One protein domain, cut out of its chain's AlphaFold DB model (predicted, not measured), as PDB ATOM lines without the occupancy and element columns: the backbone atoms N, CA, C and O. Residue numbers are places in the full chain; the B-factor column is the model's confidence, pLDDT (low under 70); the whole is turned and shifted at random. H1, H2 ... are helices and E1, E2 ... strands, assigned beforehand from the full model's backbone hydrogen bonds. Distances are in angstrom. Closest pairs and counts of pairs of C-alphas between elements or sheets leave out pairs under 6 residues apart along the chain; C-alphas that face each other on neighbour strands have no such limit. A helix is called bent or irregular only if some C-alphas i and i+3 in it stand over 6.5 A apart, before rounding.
ATOM      1  N   VAL A  60     172.850 251.651 220.736       86.38
ATOM      2  CA  VAL A  60     173.258 252.146 219.418       86.38
ATOM      3  C   VAL A  60     174.626 251.555 219.065       86.38
ATOM      4  O   VAL A  60     175.490 251.414 219.928       86.38
ATOM      5  N   ILE A  61     174.796 251.151 217.810       88.75
ATOM      6  CA  ILE A  61     176.019 250.534 217.298       88.75
ATOM      7  C   ILE A  61     177.078 251.608 217.054       88.75
ATOM      8  O   ILE A  61     176.801 252.623 216.419       88.75
ATOM      9  N   GLY A  62     178.302 251.311 217.487       88.38
ATOM     10  CA  GLY A  62     179.491 252.078 217.149       88.38
ATOM     11  C   GLY A  62     179.683 253.355 217.961       88.38
ATOM     12  O   GLY A  62     178.953 253.654 218.912       88.38
ATOM     13  N   ASP A  63     180.713 254.092 217.569       90.62
ATOM     14  CA  ASP A  63     181.165 255.299 218.246       90.62
ATOM     15  C   ASP A  63     180.500 256.546 217.665       90.62
ATOM     16  O   ASP A  63     179.802 256.505 216.649       90.62
ATOM     17  N   VAL A  64     180.702 257.683 218.331       90.88
ATOM     18  CA  VAL A  64     180.270 258.981 217.809       90.88
ATOM     19  C   VAL A  64     181.076 259.321 216.556       90.88
ATOM     20  O   VAL A  64     182.305 259.367 216.594       90.88
ATOM     21  N   LEU A  65     180.370 259.590 215.460       92.38
ATOM     22  CA  LEU A  65     180.950 260.057 214.204       92.38
ATOM     23  C   LEU A  65     181.063 261.584 214.209       92.38
ATOM     24  O   LEU A  65     180.316 262.273 214.899       92.38
ATOM     25  N   PHE A  66     181.985 262.112 213.406       91.94
ATOM     26  CA  PHE A  66     182.245 263.541 213.208       91.94
ATOM     27  C   PHE A  66     182.595 264.301 214.496       91.94
ATOM     28  O   PHE A  66     182.376 265.510 214.591       91.94
ATOM     29  N   MET A  67     183.143 263.600 215.493       86.75
ATOM     30  CA  MET A  67     183.620 264.194 216.737       86.75
ATOM     31  C   MET A  67     185.049 263.765 217.037       86.75
ATOM     32  O   MET A  67     185.346 262.576 217.173       86.75
ATOM     33  N   ARG A  68     185.917 264.750 217.259       83.81
ATOM     34  CA  ARG A  68     187.188 264.544 217.949       83.81
ATOM     35  C   ARG A  68     187.087 265.011 219.388       83.81
ATOM     36  O   ARG A  68     186.418 265.995 219.694       83.81
ATOM     37  N   SER A  69     187.833 264.346 220.261       77.56
ATOM     38  CA  SER A  69     187.966 264.728 221.669       77.56
ATOM     39  C   SER A  69     188.618 266.102 221.869       77.56
ATOM     40  O   SER A  69     188.414 266.718 222.907       77.56
ATOM     41  N   ASP A  70     189.405 266.577 220.900       81.44
ATOM     42  CA  ASP A  70     190.075 267.884 220.930       81.44
ATOM     43  C   ASP A  70     189.259 269.014 220.273       81.44
ATOM     44  O   ASP A  70     189.715 270.154 220.250       81.44
ATOM     45  N   GLY A  71     188.056 268.714 219.765       80.00
ATOM     46  CA  GLY A  71     187.173 269.693 219.128       80.00
ATOM     47  C   GLY A  71     187.598 270.132 217.724       80.00
ATOM     48  O   GLY A  71     187.005 271.075 217.205       80.00
ATOM     49  N   GLY A  72     188.593 269.478 217.116       84.69
ATOM     50  CA  GLY A  72     189.048 269.816 215.768       84.69
ATOM     51  C   GLY A  72     188.020 269.513 214.674       84.69
ATOM     52  O   GLY A  72     187.215 268.580 214.786       84.69
ATOM     53  N   ASP A  73     188.083 270.279 213.588       89.38
ATOM     54  CA  ASP A  73     187.174 270.185 212.442       89.38
ATOM     55  C   ASP A  73     187.903 269.941 211.110       89.38
ATOM     56  O   ASP A  73     189.130 269.925 211.020       89.38
ATOM     57  N   VAL A  74     187.139 269.711 210.045       91.06
ATOM     58  CA  VAL A  74     187.675 269.534 208.684       91.06
ATOM     59  C   VAL A  74     188.534 270.735 208.252       91.06
ATOM     60  O   VAL A  74     189.515 270.568 207.527       91.06
ATOM     61  N   GLY A  75     188.237 271.936 208.750       89.44
ATOM     62  CA  GLY A  75     189.055 273.125 208.529       89.44
ATOM     63  C   GLY A  75     190.458 273.024 209.139       89.44
ATOM     64  O   GLY A  75     191.401 273.572 208.567       89.44
ATOM     65  N   ASP A  76     190.645 272.314 210.257       91.19
ATOM     66  CA  ASP A  76     191.979 272.011 210.799       91.19
ATOM     67  C   ASP A  76     192.801 271.134 209.855       91.19
ATOM     68  O   ASP A  76     194.002 271.370 209.705       91.19
ATOM     69  N   VAL A  77     192.159 270.161 209.200       91.50
ATOM     70  CA  VAL A  77     192.807 269.296 208.203       91.50
ATOM     71  C   VAL A  77     193.282 270.134 207.023       91.50
ATOM     72  O   VAL A  77     194.461 270.088 206.678       91.50
ATOM     73  N   VAL A  78     192.396 270.967 206.468       93.12
ATOM     74  CA  VAL A  78     192.723 271.881 205.363       93.12
ATOM     75  C   VAL A  78     193.894 272.789 205.738       93.12
ATOM     76  O   VAL A  78     194.916 272.799 205.054       93.12
ATOM     77  N   ARG A  79     193.807 273.481 206.881       93.06
ATOM     78  CA  ARG A  79     194.873 274.376 207.360       93.06
ATOM     79  C   ARG A  79     196.189 273.647 207.607       93.06
ATOM     80  O   ARG A  79     197.255 274.241 207.468       93.06
ATOM     81  N   HIS A  80     196.142 272.389 208.038       93.38
ATOM     82  CA  HIS A  80     197.347 271.588 208.198       93.38
ATOM     83  C   HIS A  80     198.008 271.311 206.848       93.38
ATOM     84  O   HIS A  80     199.193 271.611 206.714       93.38
ATOM     85  N   VAL A  81     197.252 270.839 205.852       93.50
ATOM     86  CA  VAL A  81     197.789 270.580 204.507       93.50
ATOM     87  C   VAL A  81     198.313 271.869 203.869       93.50
ATOM     88  O   VAL A  81     199.416 271.869 203.328       93.50
ATOM     89  N   GLU A  82     197.600 272.991 204.011       93.94
ATOM     90  CA  GLU A  82     198.044 274.307 203.524       93.94
ATOM     91  C   GLU A  82     199.415 274.723 204.078       93.94
ATOM     92  O   GLU A  82     200.258 275.231 203.336       93.94
ATOM     93  N   ARG A  83     199.667 274.485 205.374       95.00
ATOM     94  CA  ARG A  83     200.966 274.794 205.999       95.00
ATOM     95  C   ARG A  83     202.092 273.893 205.498       95.00
ATOM     96  O   ARG A  83     203.237 274.336 205.455       95.00
ATOM     97  N   GLU A  84     201.775 272.662 205.114       95.12
ATOM     98  CA  GLU A  84     202.756 271.668 204.675       95.12
ATOM     99  C   GLU A  84     203.026 271.705 203.161       95.12
ATOM    100  O   GLU A  84     203.957 271.046 202.699       95.12
ATOM    101  N   LEU A  85     202.291 272.500 202.367       96.25
ATOM    102  CA  LEU A  85     202.458 272.549 200.903       96.25
ATOM    103  C   LEU A  85     203.908 272.807 200.477       96.25
ATOM    104  O   LEU A  85     204.422 272.139 199.580       96.25
ATOM    105  N   ALA A  86     204.585 273.756 201.128       95.06
ATOM    106  CA  ALA A  86     205.982 274.065 200.830       95.06
ATOM    107  C   ALA A  86     206.908 272.879 201.142       95.06
ATOM    108  O   ALA A  86     207.789 272.569 200.343       95.06
ATOM    109  N   ASN A  87     206.659 272.173 202.250       96.25
ATOM    110  CA  ASN A  87     207.426 270.991 202.641       96.25
ATOM    111  C   ASN A  87     207.228 269.845 201.641       96.25
ATOM    112  O   ASN A  87     208.200 269.195 201.262       96.25
ATOM    113  N   HIS A  88     206.004 269.639 201.146       96.19
ATOM    114  CA  HIS A  88     205.732 268.658 200.090       96.19
ATOM    115  C   HIS A  88     206.416 269.023 198.770       96.19
ATOM    116  O   HIS A  88     207.029 268.166 198.133       96.19
ATOM    117  N   VAL A  89     206.373 270.299 198.369       96.56
ATOM    118  CA  VAL A  89     207.071 270.768 197.163       96.56
ATOM    119  C   VAL A  89     208.578 270.579 197.296       96.56
ATOM    120  O   VAL A  89     209.200 270.123 196.341       96.56
ATOM    121  N   ASP A  90     209.173 270.891 198.448       94.44
ATOM    122  CA  ASP A  90     210.613 270.741 198.685       94.44
ATOM    123  C   ASP A  90     211.045 269.274 198.828       94.44
ATOM    124  O   ASP A  90     212.135 268.912 198.371       94.44
ATOM    125  N   GLY A  91     210.182 268.431 199.397       94.56
ATOM    126  CA  GLY A  91     210.381 266.989 199.552       94.56
ATOM    127  C   GLY A  91     210.111 266.167 198.290       94.56
ATOM    128  O   GLY A  91     210.498 265.000 198.239       94.56
ATOM    129  N   TYR A  92     209.489 266.750 197.260       95.69
ATOM    130  CA  TYR A  92     209.216 266.049 196.005       95.69
ATOM    131  C   TYR A  92     210.517 265.573 195.344       95.69
ATOM    132  O   TYR A  92     211.483 266.345 195.248       95.69
ATOM    133  N   ASP A  93     210.517 264.318 194.878       95.50
ATOM    134  CA  ASP A  93     211.694 263.632 194.336       95.50
ATOM    135  C   ASP A  93     212.423 264.482 193.292       95.50
ATOM    136  O   ASP A  93     211.831 264.962 192.322       95.50
ATOM    137  N   GLN A  94     213.726 264.658 193.501       92.12
ATOM    138  CA  GLN A  94     214.531 265.567 192.698       92.12
ATOM    139  C   GLN A  94     214.630 265.120 191.238       92.12
ATOM    140  O   GLN A  94     214.491 265.946 190.339       92.12
ATOM    141  N   HIS A  95     214.855 263.827 190.992       92.25
ATOM    142  CA  HIS A  95     215.010 263.319 189.632       92.25
ATOM    143  C   HIS A  95     213.717 263.513 188.831       92.25
ATOM    144  O   HIS A  95     213.739 263.999 187.698       92.25
ATOM    145  N   ARG A  96     212.568 263.198 189.440       93.56
ATOM    146  CA  ARG A  96     211.254 263.471 188.851       93.56
ATOM    147  C   ARG A  96     211.048 264.961 188.624       93.56
ATOM    148  O   ARG A  96     210.662 265.327 187.519       93.56
ATOM    149  N   PHE A  97     211.354 265.798 189.617       94.56
ATOM    150  CA  PHE A  97     211.215 267.252 189.518       94.56
ATOM    151  C   PHE A  97     211.956 267.809 188.299       94.56
ATOM    152  O   PHE A  97     211.369 268.562 187.528       94.56
ATOM    153  N   ASP A  98     213.213 267.413 188.089       91.75
ATOM    154  CA  ASP A  98     214.051 267.891 186.979       91.75
ATOM    155  C   ASP A  98     213.572 267.395 185.610       91.75
ATOM    156  O   ASP A  98     213.681 268.112 184.618       91.75
ATOM    157  N   SER A  99     213.011 266.185 185.553       93.38
ATOM    158  CA  SER A  99     212.512 265.583 184.309       93.38
ATOM    159  C   SER A  99     211.116 266.057 183.880       93.38
ATOM    160  O   SER A  99     210.697 265.782 182.755       93.38
ATOM    161  N   GLN A 100     210.375 266.724 184.768       95.88
ATOM    162  CA  GLN A 100     208.973 267.094 184.570       95.88
ATOM    163  C   GLN A 100     208.795 268.608 184.434       95.88
ATOM    164  O   GLN A 100     209.521 269.395 185.045       95.88
ATOM    165  N   THR A 101     207.777 269.014 183.672       96.12
ATOM    166  CA  THR A 101     207.330 270.413 183.638       96.12
ATOM    167  C   THR A 101     206.725 270.813 184.984       96.12
ATOM    168  O   THR A 101     206.302 269.964 185.775       96.12
ATOM    169  N   ASP A 102     206.650 272.113 185.251       96.06
ATOM    170  CA  ASP A 102     206.053 272.613 186.490       96.06
ATOM    171  C   ASP A 102     204.579 272.198 186.600       96.06
ATOM    172  O   ASP A 102     204.125 271.788 187.668       96.06
ATOM    173  N   GLU A 103     203.840 272.203 185.489       96.50
ATOM    174  CA  GLU A 103     202.456 271.736 185.435       96.50
ATOM    175  C   GLU A 103     202.336 270.242 185.755       96.50
ATOM    176  O   GLU A 103     201.367 269.825 186.390       96.50
ATOM    177  N   ASP A 104     203.289 269.420 185.321       97.25
ATOM    178  CA  ASP A 104     203.292 267.979 185.584       97.25
ATOM    179  C   ASP A 104     203.578 267.682 187.059       97.25
ATOM    180  O   ASP A 104     202.917 266.823 187.651       97.25
ATOM    181  N   VAL A 105     204.512 268.424 187.663       97.25
ATOM    182  CA  VAL A 105     204.795 268.359 189.104       97.25
ATOM    183  C   VAL A 105     203.572 268.806 189.903       97.25
ATOM    184  O   VAL A 105     203.155 268.100 190.820       97.25
ATOM    185  N   VAL A 106     202.939 269.924 189.526       97.75
ATOM    186  CA  VAL A 106     201.702 270.392 190.171       97.75
ATOM    187  C   VAL A 106     200.607 269.334 190.064       97.75
ATOM    188  O   VAL A 106     199.991 269.010 191.072       97.75
ATOM    189  N   ARG A 107     200.377 268.733 188.889       97.56
ATOM    190  CA  ARG A 107     199.366 267.669 188.745       97.56
ATOM    191  C   ARG A 107     199.669 266.448 189.612       97.56
ATOM    192  O   ARG A 107     198.728 265.828 190.104       97.56
ATOM    193  N   ALA A 108     200.940 266.089 189.784       96.50
ATOM    194  CA  ALA A 108     201.329 264.997 190.671       96.50
ATOM    195  C   ALA A 108     201.037 265.340 192.141       96.50
ATOM    196  O   ALA A 108     200.380 264.557 192.818       96.50
ATOM    197  N   LEU A 109     201.436 266.530 192.592       96.69
ATOM    198  CA  LEU A 109     201.205 267.000 193.961       96.69
ATOM    199  C   LEU A 109     199.718 267.208 194.271       96.69
ATOM    200  O   LEU A 109     199.271 266.865 195.354       96.69
ATOM    201  N   VAL A 110     198.920 267.700 193.318       96.88
ATOM    202  CA  VAL A 110     197.461 267.818 193.486       96.88
ATOM    203  C   VAL A 110     196.838 266.448 193.737       96.88
ATOM    204  O   VAL A 110     195.988 266.332 194.606       96.88
ATOM    205  N   ARG A 111     197.265 265.399 193.022       95.38
ATOM    206  CA  ARG A 111     196.747 264.036 193.246       95.38
ATOM    207  C   ARG A 111     197.122 263.473 194.614       95.38
ATOM    208  O   ARG A 111     196.389 262.647 195.131       95.38
ATOM    209  N   GLU A 112     198.263 263.882 195.152       94.31
ATOM    210  CA  GLU A 112     198.754 263.438 196.458       94.31
ATOM    211  C   GLU A 112     198.107 264.205 197.619       94.31
ATOM    212  O   GLU A 112     197.837 263.621 198.661       94.31
ATOM    213  N   LEU A 113     197.866 265.507 197.440       95.56
ATOM    214  CA  LEU A 113     197.452 266.423 198.507       95.56
ATOM    215  C   LEU A 113     195.959 266.761 198.493       95.56
ATOM    216  O   LEU A 113     195.478 267.417 199.417       95.56
ATOM    217  N   SER A 114     195.232 266.358 197.448       94.94
ATOM    218  CA  SER A 114     193.773 266.467 197.442       94.94
ATOM    219  C   SER A 114     193.196 265.596 198.547       94.94
ATOM    220  O   SER A 114     193.565 264.435 198.683       94.94
ATOM    221  N   ILE A 115     192.266 266.161 199.306       95.00
ATOM    222  CA  ILE A 115     191.553 265.444 200.362       95.00
ATOM    223  C   ILE A 115     190.264 264.916 199.743       95.00
ATOM    224  O   ILE A 115     189.452 265.716 199.263       95.00
ATOM    225  N   GLU A 116     190.061 263.601 199.731       93.94
ATOM    226  CA  GLU A 116     188.883 263.001 199.102       93.94
ATOM    227  C   GLU A 116     187.691 263.013 200.075       93.94
ATOM    228  O   GLU A 116     187.721 262.306 201.088       93.94
ATOM    229  N   PRO A 117     186.616 263.782 199.794       94.62
ATOM    230  CA  PRO A 117     185.446 263.814 200.663       94.62
ATOM    231  C   PRO A 117     184.768 262.447 200.724       94.62
ATOM    232  O   PRO A 117     184.645 261.759 199.706       94.62
ATOM    233  N   ILE A 118     184.252 262.085 201.899       96.12
ATOM    234  CA  ILE A 118     183.533 260.822 202.062       96.12
ATOM    235  C   ILE A 118     182.252 260.842 201.218       96.12
ATOM    236  O   ILE A 118     181.448 261.774 201.302       96.12
ATOM    237  N   THR A 119     182.040 259.787 200.432       95.38
ATOM    238  CA  THR A 119     180.804 259.564 199.664       95.38
ATOM    239  C   THR A 119     180.259 258.172 199.956       95.38
ATOM    240  O   THR A 119     180.988 257.191 199.829       95.38
ATOM    241  N   LEU A 120     178.985 258.085 200.347       96.19
ATOM    242  CA  LEU A 120     178.309 256.809 200.595       96.19
ATOM    243  C   LEU A 120     177.800 256.180 199.297       96.19
ATOM    244  O   LEU A 120     177.230 256.865 198.446       96.19
ATOM    245  N   ASP A 121     177.939 254.861 199.199       95.88
ATOM    246  CA  ASP A 121     177.267 254.036 198.200       95.88
ATOM    247  C   ASP A 121     175.934 253.523 198.766       95.88
ATOM    248  O   ASP A 121     175.875 252.609 199.596       95.88
ATOM    249  N   TYR A 122     174.840 254.144 198.322       93.19
ATOM    250  CA  TYR A 122     173.487 253.774 198.738       93.19
ATOM    251  C   TYR A 122     172.973 252.514 198.041       93.19
ATOM    252  O   TYR A 122     172.159 251.793 198.628       93.19
ATOM    253  N   ASP A 123     173.447 252.239 196.825       92.94
ATOM    254  CA  ASP A 123     173.027 251.083 196.030       92.94
ATOM    255  C   ASP A 123     173.684 249.799 196.556       92.94
ATOM    256  O   ASP A 123     173.058 248.736 196.585       92.94
ATOM    257  N   GLY A 124     174.917 249.911 197.058       91.50
ATOM    258  CA  GLY A 124     175.652 248.845 197.740       91.50
ATOM    259  C   GLY A 124     175.226 248.583 199.190       91.50
ATOM    260  O   GLY A 124     175.839 247.751 199.866       91.50
ATOM    261  N   ALA A 125     174.202 249.273 199.702       94.50
ATOM    262  CA  ALA A 125     173.829 249.193 201.109       94.50
ATOM    263  C   ALA A 125     173.230 247.830 201.501       94.50
ATOM    264  O   ALA A 125     172.276 247.332 200.898       94.50
ATOM    265  N   GLN A 126     173.723 247.259 202.600       95.00
ATOM    266  CA  GLN A 126     173.294 245.957 203.111       95.00
ATOM    267  C   GLN A 126     172.498 246.117 204.404       95.00
ATOM    268  O   GLN A 126     172.927 246.793 205.335       95.00
ATOM    269  N   LYS A 127     171.331 245.475 204.476       95.06
ATOM    270  CA  LYS A 127     170.516 245.405 205.696       95.06
ATOM    271  C   LYS A 127     170.800 244.090 206.407       95.06
ATOM    272  O   LYS A 127     170.853 243.049 205.759       95.06
ATOM    273  N   ASN A 128     170.925 244.136 207.726       93.38
ATOM    274  CA  ASN A 128     171.115 242.953 208.549       93.38
ATOM    275  C   ASN A 128     170.216 243.018 209.787       93.38
ATOM    276  O   ASN A 128     170.082 244.070 210.415       93.38
ATOM    277  N   VAL A 129     169.604 241.886 210.125       92.31
ATOM    278  CA  VAL A 129     168.793 241.711 211.332       92.31
ATOM    279  C   VAL A 129     169.201 240.393 211.960       92.31
ATOM    280  O   VAL A 129     169.131 239.351 211.311       92.31
ATOM    281  N   VAL A 130     169.640 240.445 213.213       92.06
ATOM    282  CA  VAL A 130     170.115 239.267 213.943       92.06
ATOM    283  C   VAL A 130     169.418 239.206 215.293       92.06
ATOM    284  O   VAL A 130     169.367 240.205 216.013       92.06
ATOM    285  N   GLU A 131     168.890 238.035 215.644       89.94
ATOM    286  CA  GLU A 131     168.389 237.771 216.991       89.94
ATOM    287  C   GLU A 131     169.530 237.880 218.007       89.94
ATOM    288  O   GLU A 131     170.624 237.346 217.818       89.94
ATOM    289  N   THR A 132     169.279 238.586 219.101       88.38
ATOM    290  CA  THR A 132     170.250 238.800 220.172       88.38
ATOM    291  C   THR A 132     169.551 238.766 221.526       88.38
ATOM    292  O   THR A 132     168.325 238.697 221.623       88.38
ATOM    293  N   ARG A 133     170.335 238.826 222.600       84.19
ATOM    294  CA  ARG A 133     169.829 239.199 223.921       84.19
ATOM    295  C   ARG A 133     170.195 240.636 224.233       84.19
ATOM    296  O   ARG A 133     171.251 241.105 223.803       84.19
ATOM    297  N   ILE A 134     169.286 241.326 224.910       83.31
ATOM    298  CA  ILE A 134     169.491 242.688 225.386       83.31
ATOM    299  C   ILE A 134     169.168 242.758 226.880       83.31
ATOM    300  O   ILE A 134     168.123 242.292 227.330       83.31
ATOM    301  N   SER A 135     170.044 243.399 227.640       79.62
ATOM    302  CA  SER A 135     169.771 243.885 228.986       79.62
ATOM    303  C   SER A 135     168.787 245.040 228.929       79.62
ATOM    304  O   SER A 135     169.010 246.012 228.209       79.62
ATOM    305  N   VAL A 136     167.729 244.971 229.728       77.00
ATOM    306  CA  VAL A 136     166.821 246.092 229.949       77.00
ATOM    307  C   VAL A 136     166.619 246.297 231.438       77.00
ATOM    308  O   VAL A 136     166.542 245.348 232.213       77.00
ATOM    309  N   ARG A 137     166.534 247.562 231.846       77.19
ATOM    310  CA  ARG A 137     166.263 247.931 233.230       77.19
ATOM    311  C   ARG A 137     164.778 247.766 233.536       77.19
ATOM    312  O   ARG A 137     163.947 248.507 233.014       77.19
ATOM    313  N   ASP A 138     164.470 246.822 234.406       74.31
ATOM    314  CA  ASP A 138     163.185 246.693 235.071       74.31
ATOM    315  C   ASP A 138     163.159 247.601 236.315       74.31
ATOM    316  O   ASP A 138     164.152 247.740 237.038       74.31
ATOM    317  N   HIS A 139     162.028 248.265 236.553       66.75
ATOM    318  CA  HIS A 139     161.836 249.134 237.719       66.75
ATOM    319  C   HIS A 139     161.776 248.366 239.047       66.75
ATOM    320  O   HIS A 139     161.992 248.975 240.096       66.75
ATOM    321  N   PHE A 140     161.515 247.059 239.011       70.00
ATOM    322  CA  PHE A 140     161.331 246.225 240.197       70.00
ATOM    323  C   PHE A 140     162.428 245.167 240.369       70.00
ATOM    324  O   PHE A 140     162.813 244.884 241.501       70.00
ATOM    325  N   GLU A 141     162.963 244.618 239.274       64.44
ATOM    326  CA  GLU A 141     163.906 243.481 239.308       64.44
ATOM    327  C   GLU A 141     165.361 243.847 238.961       64.44
ATOM    328  O   GLU A 141     166.253 243.000 239.014       64.44
ATOM    329  N   GLY A 142     165.639 245.116 238.647       76.75
ATOM    330  CA  GLY A 142     166.963 245.541 238.197       76.75
ATOM    331  C   GLY A 142     167.180 245.244 236.713       76.75
ATOM    332  O   GLY A 142     166.266 245.384 235.911       76.75
ATOM    333  N   THR A 143     168.399 244.905 236.303       80.44
ATOM    334  CA  THR A 143     168.716 244.670 234.886       80.44
ATOM    335  C   THR A 143     168.420 243.218 234.498       80.44
ATOM    336  O   THR A 143     169.009 242.301 235.071       80.44
ATOM    337  N   VAL A 144     167.538 243.009 233.517       81.44
ATOM    338  CA  VAL A 144     167.116 241.685 233.025       81.44
ATOM    339  C   VAL A 144     167.460 241.497 231.548       81.44
ATOM    340  O   VAL A 144     167.288 242.404 230.740       81.44
ATOM    341  N   GLU A 145     167.925 240.304 231.181       85.12
ATOM    342  CA  GLU A 145     168.211 239.936 229.789       85.12
ATOM    343  C   GLU A 145     166.948 239.408 229.100       85.12
ATOM    344  O   GLU A 145     166.373 238.400 229.519       85.12
ATOM    345  N   VAL A 146     166.536 240.051 228.009       85.31
ATOM    346  CA  VAL A 146     165.359 239.673 227.215       85.31
ATOM    347  C   VAL A 146     165.738 239.402 225.756       85.31
ATOM    348  O   VAL A 146     166.762 239.901 225.281       85.31
ATOM    349  N   PRO A 147     164.942 238.604 225.019       88.00
ATOM    350  CA  PRO A 147     165.085 238.492 223.570       88.00
ATOM    351  C   PRO A 147     164.977 239.863 222.891       88.00
ATOM    352  O   PRO A 147     164.123 240.686 223.235       88.00
ATOM    353  N   GLY A 148     165.853 240.103 221.924       90.06
ATOM    354  CA  GLY A 148     165.901 241.338 221.160       90.06
ATOM    355  C   GLY A 148     166.414 241.112 219.745       90.06
ATOM    356  O   GLY A 148     166.798 240.010 219.355       90.06
ATOM    357  N   LEU A 149     166.434 242.192 218.978       90.56
ATOM    358  CA  LEU A 149     166.913 242.225 217.605       90.56
ATOM    359  C   LEU A 149     168.022 243.265 217.494       90.56
ATOM    360  O   LEU A 149     167.862 244.409 217.918       90.56
ATOM    361  N   ARG A 150     169.142 242.878 216.886       91.50
ATOM    362  CA  ARG A 150     170.159 243.809 216.401       91.50
ATOM    363  C   ARG A 150     169.835 244.121 214.949       91.50
ATOM    364  O   ARG A 150     169.986 243.258 214.085       91.50
ATOM    365  N   VAL A 151     169.393 245.346 214.697       93.44
ATOM    366  CA  VAL A 151     169.060 245.839 213.358       93.44
ATOM    367  C   VAL A 151     170.160 246.796 212.928       93.44
ATOM    368  O   VAL A 151     170.467 247.749 213.645       93.44
ATOM    369  N   SER A 152     170.758 246.549 211.768       94.94
ATOM    370  CA  SER A 152     171.815 247.401 211.229       94.94
ATOM    371  C   SER A 152     171.725 247.558 209.718       94.94
ATOM    372  O   SER A 152     171.218 246.690 209.003       94.94
ATOM    373  N   LYS A 153     172.273 248.663 209.227       96.38
ATOM    374  CA  LYS A 153     172.465 248.941 207.811       96.38
ATOM    375  C   LYS A 153     173.915 249.355 207.584       96.38
ATOM    376  O   LYS A 153     174.415 250.244 208.269       96.38
ATOM    377  N   THR A 154     174.574 248.686 206.650       97.00
ATOM    378  CA  THR A 154     175.972 248.924 206.289       97.00
ATOM    379  C   THR A 154     176.034 249.575 204.921       97.00
ATOM    380  O   THR A 154     175.391 249.096 203.990       97.00
ATOM    381  N   PHE A 155     176.814 250.642 204.808       97.25
ATOM    382  CA  PHE A 155     177.035 251.385 203.576       97.25
ATOM    383  C   PHE A 155     178.521 251.344 203.233       97.25
ATOM    384  O   PHE A 155     179.329 251.789 204.055       97.25
ATOM    385  N   PRO A 156     178.902 250.839 202.052       97.62
ATOM    386  CA  PRO A 156     180.228 251.096 201.513       97.62
ATOM    387  C   PRO A 156     180.428 252.604 201.313       97.62
ATOM    388  O   PRO A 156     179.467 253.337 201.060       97.62
ATOM    389  N   PHE A 157     181.664 253.079 201.427       97.06
ATOM    390  CA  PHE A 157     182.001 254.469 201.132       97.06
ATOM    391  C   PHE A 157     183.353 254.592 200.428       97.06
ATOM    392  O   PHE A 157     184.209 253.711 200.522       97.06
ATOM    393  N   THR A 158     183.547 255.713 199.741       96.12
ATOM    394  CA  THR A 158     184.835 256.136 199.170       96.12
ATOM    395  C   THR A 158     185.327 257.411 199.848       96.12
ATOM    396  O   THR A 158     184.528 258.117 200.466       96.12
ATOM    397  N   GLY A 159     186.611 257.732 199.688       93.69
ATOM    398  CA  GLY A 159     187.265 258.895 200.287       93.69
ATOM    399  C   GLY A 159     188.058 258.554 201.548       93.69
ATOM    400  O   GLY A 159     188.245 257.384 201.895       93.69
ATOM    401  N   ASP A 160     188.533 259.585 202.241       92.06
ATOM    402  CA  ASP A 160     189.460 259.415 203.360       92.06
ATOM    403  C   ASP A 160     188.744 258.962 204.644       92.06
ATOM    404  O   ASP A 160     188.039 259.734 205.293       92.06
ATOM    405  N   GLU A 161     188.979 257.721 205.088       92.19
ATOM    406  CA  GLU A 161     188.350 257.152 206.296       92.19
ATOM    407  C   GLU A 161     188.606 257.991 207.564       92.19
ATOM    408  O   GLU A 161     187.758 258.082 208.454       92.19
ATOM    409  N   GLY A 162     189.752 258.673 207.640       89.94
ATOM    410  CA  GLY A 162     190.069 259.571 208.752       89.94
ATOM    411  C   GLY A 162     189.048 260.700 208.938       89.94
ATOM    412  O   GLY A 162     188.852 261.152 210.070       89.94
ATOM    413  N   LEU A 163     188.362 261.118 207.866       93.00
ATOM    414  CA  LEU A 163     187.359 262.188 207.861       93.00
ATOM    415  C   LEU A 163     186.103 261.858 208.671       93.00
ATOM    416  O   LEU A 163     185.425 262.784 209.112       93.00
ATOM    417  N   TRP A 164     185.840 260.585 208.979       94.25
ATOM    418  CA  TRP A 164     184.736 260.183 209.860       94.25
ATOM    419  C   TRP A 164     184.882 260.696 211.291       94.25
ATOM    420  O   TRP A 164     183.906 260.717 212.035       94.25
ATOM    421  N   LYS A 165     186.084 261.117 211.695       91.00
ATOM    422  CA  LYS A 165     186.336 261.707 213.017       91.00
ATOM    423  C   LYS A 165     186.221 263.228 213.000       91.00
ATOM    424  O   LYS A 165     186.007 263.822 214.049       91.00
ATOM    425  N   TRP A 166     186.359 263.866 211.841       89.44
ATOM    426  CA  TRP A 166     186.438 265.320 211.736       89.44
ATOM    427  C   TRP A 166     185.053 265.936 211.566       89.44
ATOM    428  O   TRP A 166     184.338 265.654 210.605       89.44
ATOM    429  N   GLY A 167     184.678 266.795 212.513       82.69
ATOM    430  CA  GLY A 167     183.425 267.538 212.455       82.69
ATOM    431  C   GLY A 167     183.426 268.612 211.370       82.69
ATOM    432  O   GLY A 167     184.473 269.027 210.884       82.69
ATOM    433  N   ALA A 168     182.243 269.118 211.031       78.44
ATOM    434  CA  ALA A 168     182.071 270.246 210.109       78.44
ATOM    435  C   ALA A 168     181.712 271.560 210.842       78.44
ATOM    436  O   ALA A 168     180.924 272.359 210.338       78.44
ATOM    437  N   GLY A 169     182.257 271.772 212.048       67.06
ATOM    438  CA  GLY A 169     182.135 273.032 212.796       67.06
ATOM    439  C   GLY A 169     180.819 273.253 213.558       67.06
ATOM    440  O   GLY A 169     180.580 274.361 214.037       67.06
ATOM    441  N   GLN A 170     179.958 272.237 213.699       66.75
ATOM    442  CA  GLN A 170     178.764 272.317 214.548       66.75
ATOM    443  C   GLN A 170     178.677 271.143 215.517       66.75
ATOM    444  O   GLN A 170     178.732 269.983 215.118       66.75
ATOM    445  N   TRP A 171     178.518 271.476 216.797       67.56
ATOM    446  CA  TRP A 171     178.197 270.516 217.841       67.56
ATOM    447  C   TRP A 171     176.680 270.317 217.901       67.56
ATOM    448  O   TRP A 171     175.924 271.288 217.967       67.56
ATOM    449  N   SER A 172     176.249 269.059 217.905       70.12
ATOM    450  CA  SER A 172     174.859 268.660 218.132       70.12
ATOM    451  C   SER A 172     174.786 267.789 219.380       70.12
ATOM    452  O   SER A 172     175.658 266.954 219.611       70.12
ATOM    453  N   SER A 173     173.721 267.933 220.169       68.81
ATOM    454  CA  SER A 173     173.431 267.026 221.288       68.81
ATOM    455  C   SER A 173     173.078 265.609 220.818       68.81
ATOM    456  O   SER A 173     173.206 264.648 221.578       68.81
ATOM    457  N   MET A 174     172.660 265.477 219.559       74.50
ATOM    458  CA  MET A 174     172.425 264.215 218.870       74.50
ATOM    459  C   MET A 174     173.453 264.106 217.752       74.50
ATOM    460  O   MET A 174     173.247 264.621 216.655       74.50
ATOM    461  N   MET A 175     174.607 263.525 218.072       86.25
ATOM    462  CA  MET A 175     175.617 263.207 217.069       86.25
ATOM    463  C   MET A 175     175.338 261.823 216.482       86.25
ATOM    464  O   MET A 175     175.000 260.907 217.247       86.25
ATOM    465  N   PRO A 176     175.490 261.651 215.159       92.25
ATOM    466  CA  PRO A 176     175.318 260.350 214.538       92.25
ATOM    467  C   PRO A 176     176.353 259.371 215.092       92.25
ATOM    468  O   PRO A 176     177.488 259.741 215.403       92.25
ATOM    469  N   ARG A 177     175.950 258.107 215.223       92.75
ATOM    470  CA  ARG A 177     176.832 257.026 215.664       92.75
ATOM    471  C   ARG A 177     176.893 255.929 214.624       92.75
ATOM    472  O   ARG A 177     175.908 255.670 213.928       92.75
ATOM    473  N   GLY A 178     178.048 255.293 214.542       94.00
ATOM    474  CA  GLY A 178     178.267 254.182 213.639       94.00
ATOM    475  C   GLY A 178     179.632 253.552 213.834       94.00
ATOM    476  O   GLY A 178     180.528 254.102 214.473       94.00
ATOM    477  N   GLU A 179     179.770 252.356 213.292       95.00
ATOM    478  CA  GLU A 179     181.024 251.619 213.253       95.00
ATOM    479  C   GLU A 179     181.628 251.780 211.861       95.00
ATOM    480  O   GLU A 179     181.004 251.413 210.868       95.00
ATOM    481  N   VAL A 180     182.819 252.368 211.786       95.19
ATOM    482  CA  VAL A 180     183.554 252.560 210.532       95.19
ATOM    483  C   VAL A 180     184.682 251.546 210.493       95.19
ATOM    484  O   VAL A 180     185.529 251.524 211.387       95.19
ATOM    485  N   TYR A 181     184.675 250.689 209.477       92.62
ATOM    486  CA  TYR A 181     185.721 249.695 209.284       92.62
ATOM    487  C   TYR A 181     185.775 249.228 207.832       92.62
ATOM    488  O   TYR A 181     184.748 248.918 207.225       92.62
ATOM    489  N   GLY A 182     186.987 249.128 207.281       91.94
ATOM    490  CA  GLY A 182     187.224 248.476 205.992       91.94
ATOM    491  C   GLY A 182     186.493 249.134 204.818       91.94
ATOM    492  O   GLY A 182     185.979 248.424 203.956       91.94
ATOM    493  N   GLY A 183     186.405 250.469 204.799       94.25
ATOM    494  CA  GLY A 183     185.698 251.206 203.743       94.25
ATOM    495  C   GLY A 183     184.173 251.076 203.803       94.25
ATOM    496  O   GLY A 183     183.491 251.220 202.791       94.25
ATOM    497  N   SER A 184     183.616 250.743 204.968       96.19
ATOM    498  CA  SER A 184     182.171 250.714 205.200       96.19
ATOM    499  C   SER A 184     181.805 251.363 206.528       96.19
ATOM    500  O   SER A 184     182.586 251.339 207.479       96.19
ATOM    501  N   VAL A 185     180.602 251.930 206.594       96.81
ATOM    502  CA  VAL A 185     179.991 252.438 207.824       96.81
ATOM    503  C   VAL A 185     178.740 251.630 208.150       96.81
ATOM    504  O   VAL A 185     177.849 251.468 207.314       96.81
ATOM    505  N   THR A 186     178.666 251.109 209.369       96.44
ATOM    506  CA  THR A 186     177.513 250.372 209.887       96.44
ATOM    507  C   THR A 186     176.781 251.215 210.916       96.44
ATOM    508  O   THR A 186     177.338 251.605 211.940       96.44
ATOM    509  N   ILE A 187     175.499 251.454 210.658       95.62
ATOM    510  CA  ILE A 187     174.588 252.192 211.532       95.62
ATOM    511  C   ILE A 187     173.539 251.214 212.038       95.62
ATOM    512  O   ILE A 187     173.023 250.396 211.274       95.62
ATOM    513  N   GLY A 188     173.175 251.291 213.311       93.06
ATOM    514  CA  GLY A 188     172.084 250.482 213.827       93.06
ATOM    515  C   GLY A 188     171.988 250.502 215.331       93.06
ATOM    516  O   GLY A 188     172.661 251.277 216.005       93.06
ATOM    517  N   MET A 189     171.140 249.632 215.861       92.00
ATOM    518  CA  MET A 189     170.929 249.510 217.296       92.00
ATOM    519  C   MET A 189     170.362 248.140 217.660       92.00
ATOM    520  O   MET A 189     169.805 247.433 216.816       92.00
ATOM    521  N   ALA A 190     170.499 247.773 218.932       90.19
ATOM    522  CA  ALA A 190     169.763 246.656 219.510       90.19
ATOM    523  C   ALA A 190     168.481 247.160 220.192       90.19
ATOM    524  O   ALA A 190     168.523 248.110 220.977       90.19
ATOM    525  N   VAL A 191     167.360 246.511 219.885       88.50
ATOM    526  CA  VAL A 191     166.012 246.821 220.390       88.50
ATOM    527  C   VAL A 191     165.308 245.550 220.849       88.50
ATOM    528  O   VAL A 191     165.747 244.446 220.514       88.50
ATOM    529  N   ARG A 192     164.216 245.676 221.614       87.75
ATOM    530  CA  ARG A 192     163.363 244.515 221.915       87.75
ATOM    531  C   ARG A 192     162.763 243.963 220.621       87.75
ATOM    532  O   ARG A 192     162.633 244.675 219.627       87.75
ATOM    533  N   GLU A 193     162.363 242.697 220.638       82.81
ATOM    534  CA  GLU A 193     161.787 242.021 219.464       82.81
ATOM    535  C   GLU A 193     160.587 242.774 218.859       82.81
ATOM    536  O   GLU A 193     160.450 242.872 217.642       82.81
ATOM    537  N   ASN A 194     159.754 243.388 219.703       82.50
ATOM    538  CA  ASN A 194     158.579 244.155 219.293       82.50
ATOM    539  C   ASN A 194     158.865 245.629 218.934       82.50
ATOM    540  O   ASN A 194     157.932 246.363 218.621       82.50
ATOM    541  N   GLU A 195     160.124 246.073 218.971       84.06
ATOM    542  CA  GLU A 195     160.537 247.475 218.774       84.06
ATOM    543  C   GLU A 195     161.323 247.687 217.463       84.06
ATOM    544  O   GLU A 195     162.012 248.693 217.290       84.06
ATOM    545  N   GLY A 196     161.211 246.764 216.501       82.25
ATOM    546  CA  GLY A 196     161.931 246.841 215.222       82.25
ATOM    547  C   GLY A 196     161.690 248.137 214.429       82.25
ATOM    548  O   GLY A 196     162.602 248.636 213.770       82.25
ATOM    549  N   GLU A 197     160.498 248.731 214.533       87.19
ATOM    550  CA  GLU A 197     160.177 250.013 213.890       87.19
ATOM    551  C   GLU A 197     160.982 251.182 214.482       87.19
ATOM    552  O   GLU A 197     161.469 252.040 213.743       87.19
ATOM    553  N   ALA A 198     161.212 251.183 215.800       86.38
ATOM    554  CA  ALA A 198     162.047 252.192 216.447       86.38
ATOM    555  C   ALA A 198     163.496 252.128 215.935       86.38
ATOM    556  O   ALA A 198     164.106 253.170 215.688       86.38
ATOM    557  N   ALA A 199     164.017 250.919 215.692       88.00
ATOM    558  CA  ALA A 199     165.342 250.741 215.104       88.00
ATOM    559  C   ALA A 199     165.426 251.260 213.663       88.00
ATOM    560  O   ALA A 199     166.400 251.922 213.304       88.00
ATOM    561  N   ALA A 200     164.400 251.010 212.844       89.56
ATOM    562  CA  ALA A 200     164.339 251.540 211.483       89.56
ATOM    563  C   ALA A 200     164.318 253.080 211.471       89.56
ATOM    564  O   ALA A 200     165.085 253.699 210.731       89.56
ATOM    565  N   ASN A 201     163.506 253.695 212.336       91.38
ATOM    566  CA  ASN A 201     163.436 255.151 212.476       91.38
ATOM    567  C   ASN A 201     164.772 255.745 212.943       91.38
ATOM    568  O   ASN A 201     165.229 256.748 212.396       91.38
ATOM    569  N   HIS A 202     165.442 255.098 213.901       90.44
ATOM    570  CA  HIS A 202     166.766 255.519 214.352       90.44
ATOM    571  C   HIS A 202     167.802 255.476 213.221       90.44
ATOM    572  O   HIS A 202     168.512 256.462 213.013       90.44
ATOM    573  N   ILE A 203     167.854 254.383 212.452       92.75
ATOM    574  CA  ILE A 203     168.777 254.249 211.315       92.75
ATOM    575  C   ILE A 203     168.528 255.346 210.277       92.75
ATOM    576  O   ILE A 203     169.484 255.989 209.851       92.75
ATOM    577  N   ASN A 204     167.269 255.594 209.902       93.81
ATOM    578  CA  ASN A 204     166.930 256.625 208.917       93.81
ATOM    579  C   ASN A 204     167.324 258.025 209.411       93.81
ATOM    580  O   ASN A 204     168.026 258.741 208.706       93.81
ATOM    581  N   SER A 205     166.981 258.373 210.657       92.19
ATOM    582  CA  SER A 205     167.347 259.675 211.238       92.19
ATOM    583  C   SER A 205     168.862 259.872 211.375       92.19
ATOM    584  O   SER A 205     169.364 260.988 211.260       92.19
ATOM    585  N   THR A 206     169.613 258.794 211.623       93.19
ATOM    586  CA  THR A 206     171.081 258.836 211.702       93.19
ATOM    587  C   THR A 206     171.698 258.992 210.317       93.19
ATOM    588  O   THR A 206     172.678 259.718 210.168       93.19
ATOM    589  N   LEU A 207     171.116 258.352 209.299       94.06
ATOM    590  CA  LEU A 207     171.542 258.503 207.910       94.06
ATOM    591  C   LEU A 207     171.348 259.941 207.417       94.06
ATOM    592  O   LEU A 207     172.291 260.511 206.882       94.06
ATOM    593  N   GLU A 208     170.186 260.546 207.676       93.00
ATOM    594  CA  GLU A 208     169.910 261.954 207.340       93.00
ATOM    595  C   GLU A 208     170.950 262.898 207.967       93.00
ATOM    596  O   GLU A 208     171.501 263.770 207.300       93.00
ATOM    597  N   GLN A 209     171.298 262.675 209.240       91.94
ATOM    598  CA  GLN A 209     172.355 263.444 209.902       91.94
ATOM    599  C   GLN A 209     173.711 263.256 209.216       91.94
ATOM    600  O   GLN A 209     174.409 264.237 208.969       91.94
ATOM    601  N   ILE A 210     174.098 262.013 208.910       94.00
ATOM    602  CA  ILE A 210     175.356 261.729 208.208       94.00
ATOM    603  C   ILE A 210     175.387 262.460 206.864       94.00
ATOM    604  O   ILE A 210     176.377 263.127 206.578       94.00
ATOM    605  N   GLU A 211     174.308 262.409 206.083       93.25
ATOM    606  CA  GLU A 211     174.199 263.113 204.801       93.25
ATOM    607  C   GLU A 211     174.441 264.620 204.939       93.25
ATOM    608  O   GLU A 211     175.212 265.198 204.166       93.25
ATOM    609  N   GLU A 212     173.870 265.259 205.964       92.06
ATOM    610  CA  GLU A 212     174.129 266.672 206.244       92.06
ATOM    611  C   GLU A 212     175.603 266.951 206.571       92.06
ATOM    612  O   GLU A 212     176.175 267.930 206.078       92.06
ATOM    613  N   TYR A 213     176.234 266.114 207.401       91.94
ATOM    614  CA  TYR A 213     177.653 266.270 207.743       91.94
ATOM    615  C   TYR A 213     178.552 266.073 206.523       91.94
ATOM    616  O   TYR A 213     179.466 266.873 206.318       91.94
ATOM    617  N   LEU A 214     178.267 265.072 205.685       94.00
ATOM    618  CA  LEU A 214     179.011 264.816 204.452       94.00
ATOM    619  C   LEU A 214     178.868 265.969 203.455       94.00
ATOM    620  O   LEU A 214     179.865 266.411 202.881       94.00
ATOM    621  N   ALA A 215     177.665 266.527 203.304       93.31
ATOM    622  CA  ALA A 215     177.439 267.692 202.453       93.31
ATOM    623  C   ALA A 215     178.238 268.917 202.931       93.31
ATOM    624  O   ALA A 215     178.875 269.600 202.125       93.31
ATOM    625  N   ARG A 216     178.256 269.181 204.245       91.88
ATOM    626  CA  ARG A 216     179.038 270.284 204.832       91.88
ATOM    627  C   ARG A 216     180.540 270.055 204.691       91.88
ATOM    628  O   ARG A 216     181.256 270.978 204.317       91.88
ATOM    629  N   GLN A 217     181.008 268.839 204.962       92.88
ATOM    630  CA  GLN A 217     182.407 268.455 204.784       92.88
ATOM    631  C   GLN A 217     182.842 268.682 203.334       92.88
ATOM    632  O   GLN A 217     183.830 269.373 203.088       92.88
ATOM    633  N   LYS A 218     182.064 268.185 202.370       94.25
ATOM    634  CA  LYS A 218     182.322 268.398 200.944       94.25
ATOM    635  C   LYS A 218     182.370 269.885 200.583       94.25
ATOM    636  O   LYS A 218     183.295 270.309 199.899       94.25
ATOM    637  N   ALA A 219     181.439 270.691 201.093       93.12
ATOM    638  CA  ALA A 219     181.419 272.135 200.851       93.12
ATOM    639  C   ALA A 219     182.658 272.875 201.396       93.12
ATOM    640  O   ALA A 219     183.001 273.937 200.880       93.12
ATOM    641  N   GLN A 220     183.331 272.332 202.415       91.19
ATOM    642  CA  GLN A 220     184.588 272.879 202.938       91.19
ATOM    643  C   GLN A 220     185.816 272.383 202.159       91.19
ATOM    644  O   GLN A 220     186.752 273.151 201.949       91.19
ATOM    645  N   LEU A 221     185.809 271.125 201.708       94.62
ATOM    646  CA  LEU A 221     186.936 270.507 200.999       94.62
ATOM    647  C   LEU A 221     187.007 270.892 199.516       94.62
ATOM    648  O   LEU A 221     188.099 271.112 198.995       94.62
ATOM    649  N   ASP A 222     185.866 271.012 198.832       94.81
ATOM    650  CA  ASP A 222     185.818 271.301 197.393       94.81
ATOM    651  C   ASP A 222     186.539 272.617 197.020       94.81
ATOM    652  O   ASP A 222     187.341 272.596 196.079       94.81
ATOM    653  N   PRO A 223     186.344 273.751 197.733       95.38
ATOM    654  CA  PRO A 223     187.072 274.987 197.441       95.38
ATOM    655  C   PRO A 223     188.584 274.851 197.623       95.38
ATOM    656  O   PRO A 223     189.346 275.373 196.810       95.38
ATOM    657  N   PHE A 224     189.020 274.136 198.664       95.19
ATOM    658  CA  PHE A 224     190.437 273.884 198.915       95.19
ATOM    659  C   PHE A 224     191.054 273.049 197.787       95.19
ATOM    660  O   PHE A 224     192.033 273.472 197.170       95.19
ATOM    661  N   ASN A 225     190.430 271.918 197.444       95.75
ATOM    662  CA  ASN A 225     190.896 271.043 196.368       95.75
ATOM    663  C   ASN A 225     190.950 271.774 195.015       95.75
ATOM    664  O   ASN A 225     191.881 271.574 194.233       95.75
ATOM    665  N   ALA A 226     189.993 272.668 194.743       96.38
ATOM    666  CA  ALA A 226     189.996 273.500 193.541       96.38
ATOM    667  C   ALA A 226     191.105 274.570 193.547       96.38
ATOM    668  O   ALA A 226     191.623 274.926 192.485       96.38
ATOM    669  N   ALA A 227     191.483 275.082 194.723       96.25
ATOM    670  CA  ALA A 227     192.536 276.084 194.881       96.25
ATOM    671  C   ALA A 227     193.957 275.489 194.850       96.25
ATOM    672  O   ALA A 227     194.898 276.197 194.478       96.25
ATOM    673  N   LEU A 228     194.121 274.201 195.182       96.12
ATOM    674  CA  LEU A 228     195.417 273.511 195.272       96.12
ATOM    675  C   LEU A 228     196.374 273.778 194.094       96.12
ATOM    676  O   LEU A 228     197.526 274.138 194.355       96.12
ATOM    677  N   PRO A 229     195.963 273.676 192.811       97.00
ATOM    678  CA  PRO A 229     196.872 273.946 191.697       97.00
ATOM    679  C   PRO A 229     197.440 275.372 191.719       97.00
ATOM    680  O   PRO A 229     198.619 275.580 191.431       97.00
ATOM    681  N   GLY A 230     196.611 276.355 192.087       96.75
ATOM    682  CA  GLY A 230     197.001 277.762 192.182       96.75
ATOM    683  C   GLY A 230     197.921 278.050 193.367       96.75
ATOM    684  O   GLY A 230     198.792 278.912 193.257       96.75
ATOM    685  N   LEU A 231     197.771 277.306 194.467       96.38
ATOM    686  CA  LEU A 231     198.654 277.390 195.636       96.38
ATOM    687  C   LEU A 231     200.021 276.737 195.374       96.38
ATOM    688  O   LEU A 231     201.051 277.259 195.796       96.38
ATOM    689  N   LEU A 232     200.045 275.618 194.645       97.75
ATOM    690  CA  LEU A 232     201.261 274.841 194.382       97.75
ATOM    691  C   LEU A 232     202.147 275.446 193.288       97.75
ATOM    692  O   LEU A 232     203.372 275.430 193.413       97.75
ATOM    693  N   LEU A 233     201.557 275.997 192.223       97.62
ATOM    694  CA  LEU A 233     202.308 276.545 191.091       97.62
ATOM    695  C   LEU A 233     203.392 277.574 191.479       97.62
ATOM    696  O   LEU A 233     204.525 277.424 191.014       97.62
ATOM    697  N   PRO A 234     203.124 278.605 192.307       97.56
ATOM    698  CA  PRO A 234     204.162 279.560 192.697       97.56
ATOM    699  C   PRO A 234     205.284 278.912 193.522       97.56
ATOM    700  O   PRO A 234     206.444 279.288 193.362       97.56
ATOM    701  N   LEU A 235     204.972 277.913 194.355       97.44
ATOM    702  CA  LEU A 235     205.967 277.191 195.156       97.44
ATOM    703  C   LEU A 235     206.891 276.343 194.273       97.44
ATOM    704  O   LEU A 235     208.111 276.359 194.448       97.44
ATOM    705  N   VAL A 236     206.319 275.646 193.287       97.62
ATOM    706  CA  VAL A 236     207.074 274.852 192.307       97.62
ATOM    707  C   VAL A 236     208.007 275.749 191.494       97.62
ATOM    708  O   VAL A 236     209.200 275.451 191.404       97.62
ATOM    709  N   LYS A 237     207.512 276.887 190.989       97.12
ATOM    710  CA  LYS A 237     208.337 277.870 190.264       97.12
ATOM    711  C   LYS A 237     209.479 278.407 191.121       97.12
ATOM    712  O   LYS A 237     210.630 278.384 190.698       97.12
ATOM    713  N   ALA A 238     209.195 278.777 192.370       96.31
ATOM    714  CA  ALA A 238     210.228 279.235 193.298       96.31
ATOM    715  C   ALA A 238     211.293 278.157 193.580       96.31
ATOM    716  O   ALA A 238     212.479 278.466 193.728       96.31
ATOM    717  N   ARG A 239     210.910 276.872 193.647       96.19
ATOM    718  CA  ARG A 239     211.876 275.765 193.745       96.19
ATOM    719  C   ARG A 239     212.691 275.623 192.456       96.19
ATOM    720  O   ARG A 239     213.906 275.462 192.552       96.19
ATOM    721  N   ARG A 240     212.068 275.736 191.280       95.62
ATOM    722  CA  ARG A 240     212.750 275.689 189.975       95.62
ATOM    723  C   ARG A 240     213.802 276.787 189.837       95.62
ATOM    724  O   ARG A 240     214.945 276.487 189.506       95.62
ATOM    725  N   ASP A 241     213.455 278.023 190.182       95.00
ATOM    726  CA  ASP A 241     214.365 279.172 190.107       95.00
ATOM    727  C   ASP A 241     215.584 278.998 191.021       95.00
ATOM    728  O   ASP A 241     216.723 279.249 190.610       95.00
ATOM    729  N   ARG A 242     215.367 278.493 192.248       94.12
ATOM    730  CA  ARG A 242     216.459 278.137 193.171       94.12
ATOM    731  C   ARG A 242     217.375 277.063 192.581       94.12
ATOM    732  O   ARG A 242     218.590 277.163 192.739       94.12
ATOM    733  N   ARG A 243     216.819 276.055 191.899       90.81
ATOM    734  CA  ARG A 243     217.599 274.981 191.260       90.81
ATOM    735  C   ARG A 243     218.410 275.480 190.072       90.81
ATOM    736  O   ARG A 243     219.600 275.194 190.011       90.81
TER     737      ARG A 243
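What this domain is: This is residues 60 to 243 of the 253 residues of an uncharacterized protein of Brucella abortus str. 2308 A (UniProt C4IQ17). One very long helix, H5, runs along a rod-shaped model; a twisted sheet of four strands packs on its residues 193 to 210, and H1 and H3 pack on its later part to make a three-helix bundle. The bent hairpin E1 and E2 reaches to one tip of the rod, while the short H2 lies towards the other. The printed part has 184 residues with five named helices and four named strands, in the order H1 H2 H3 E1 E2 H4 E3 E4 H5. The sheet runs E1 E2 E4 E3, antiparallel, and the class is mixed, helices and strands. The whole is loose, with a radius of gyration of the C-alphas of 22.5 A and spans of 79 by 31 by 23 A.

Where its parts are: H1, residues 74 to 91, begins at C-alpha 74 at (187.675, 269.534, 208.684) and is 24.6 A long, with a kink of 43 degrees near residue 84. H2 is residues 94 to 99, and H3, residues 102 to 113, is 16.0 A long. E1, residues 126 to 138, is 33.5 A long and bends by 61 degrees at residue 131. E2, residues 142 to 158, is 44.2 A long and bends by 72 degrees at residue 147. H4 is residues 161 to 165, E3 residues 177 to 181, and E4, residues 184 to 192, is 25.9 A long. H5, residues 193 to 243, is 70.7 A long, has a kink of 33 degrees near residue 228, and ends at C-alpha 243 at (217.599, 274.981, 191.260). H1 and H5 are irregular: C-alphas 83 and 86 are 7.2 A apart, C-alphas 194 and 197 8.1 A.

How they stand to each other: H1, H3 and H5 form an up-and-down bundle, each running against the one before it. H5 touches H1 with residues 217 to 239 alone, closest at the C-alphas of Val 89 and Val 236, 6.3 A. H5 touches H3 with residues 225 to 237 alone, closest at the C-alphas of Val 106 and Leu 232, 6.1 A. H2 is near H5. In the hairpin E1 and E2, N 130 and O 150 are 3.0 A apart; between E2 and E4, N 153 and O 187 are 2.8 A; in the hairpin E3 and E4, N 179 and O 186 are 2.9 A. H5 is on one face of this sheet, two layers; the closest C-alphas of E4 and H5 are those of Gly 188 and Ile 203, 5.6 A. H4 is on the sheet too, over E3. Every O i to N i+4 pair is within hydrogen-bond range in H2 and H3, but 12 of 14 in H1, 39 of 47 in H5 and 0 of 1 in H4, where 2 of 2 O i to N i+3 pairs are.

The domain as a whole: The C-alphas farthest apart, of Phe 140 and Asp 241, are 80.0 A apart. The printed part has no cut. The links H3 to E1 and H4 to E3 are long. Residues 139, 141, 169 to 171 and 173 have pLDDT under 70.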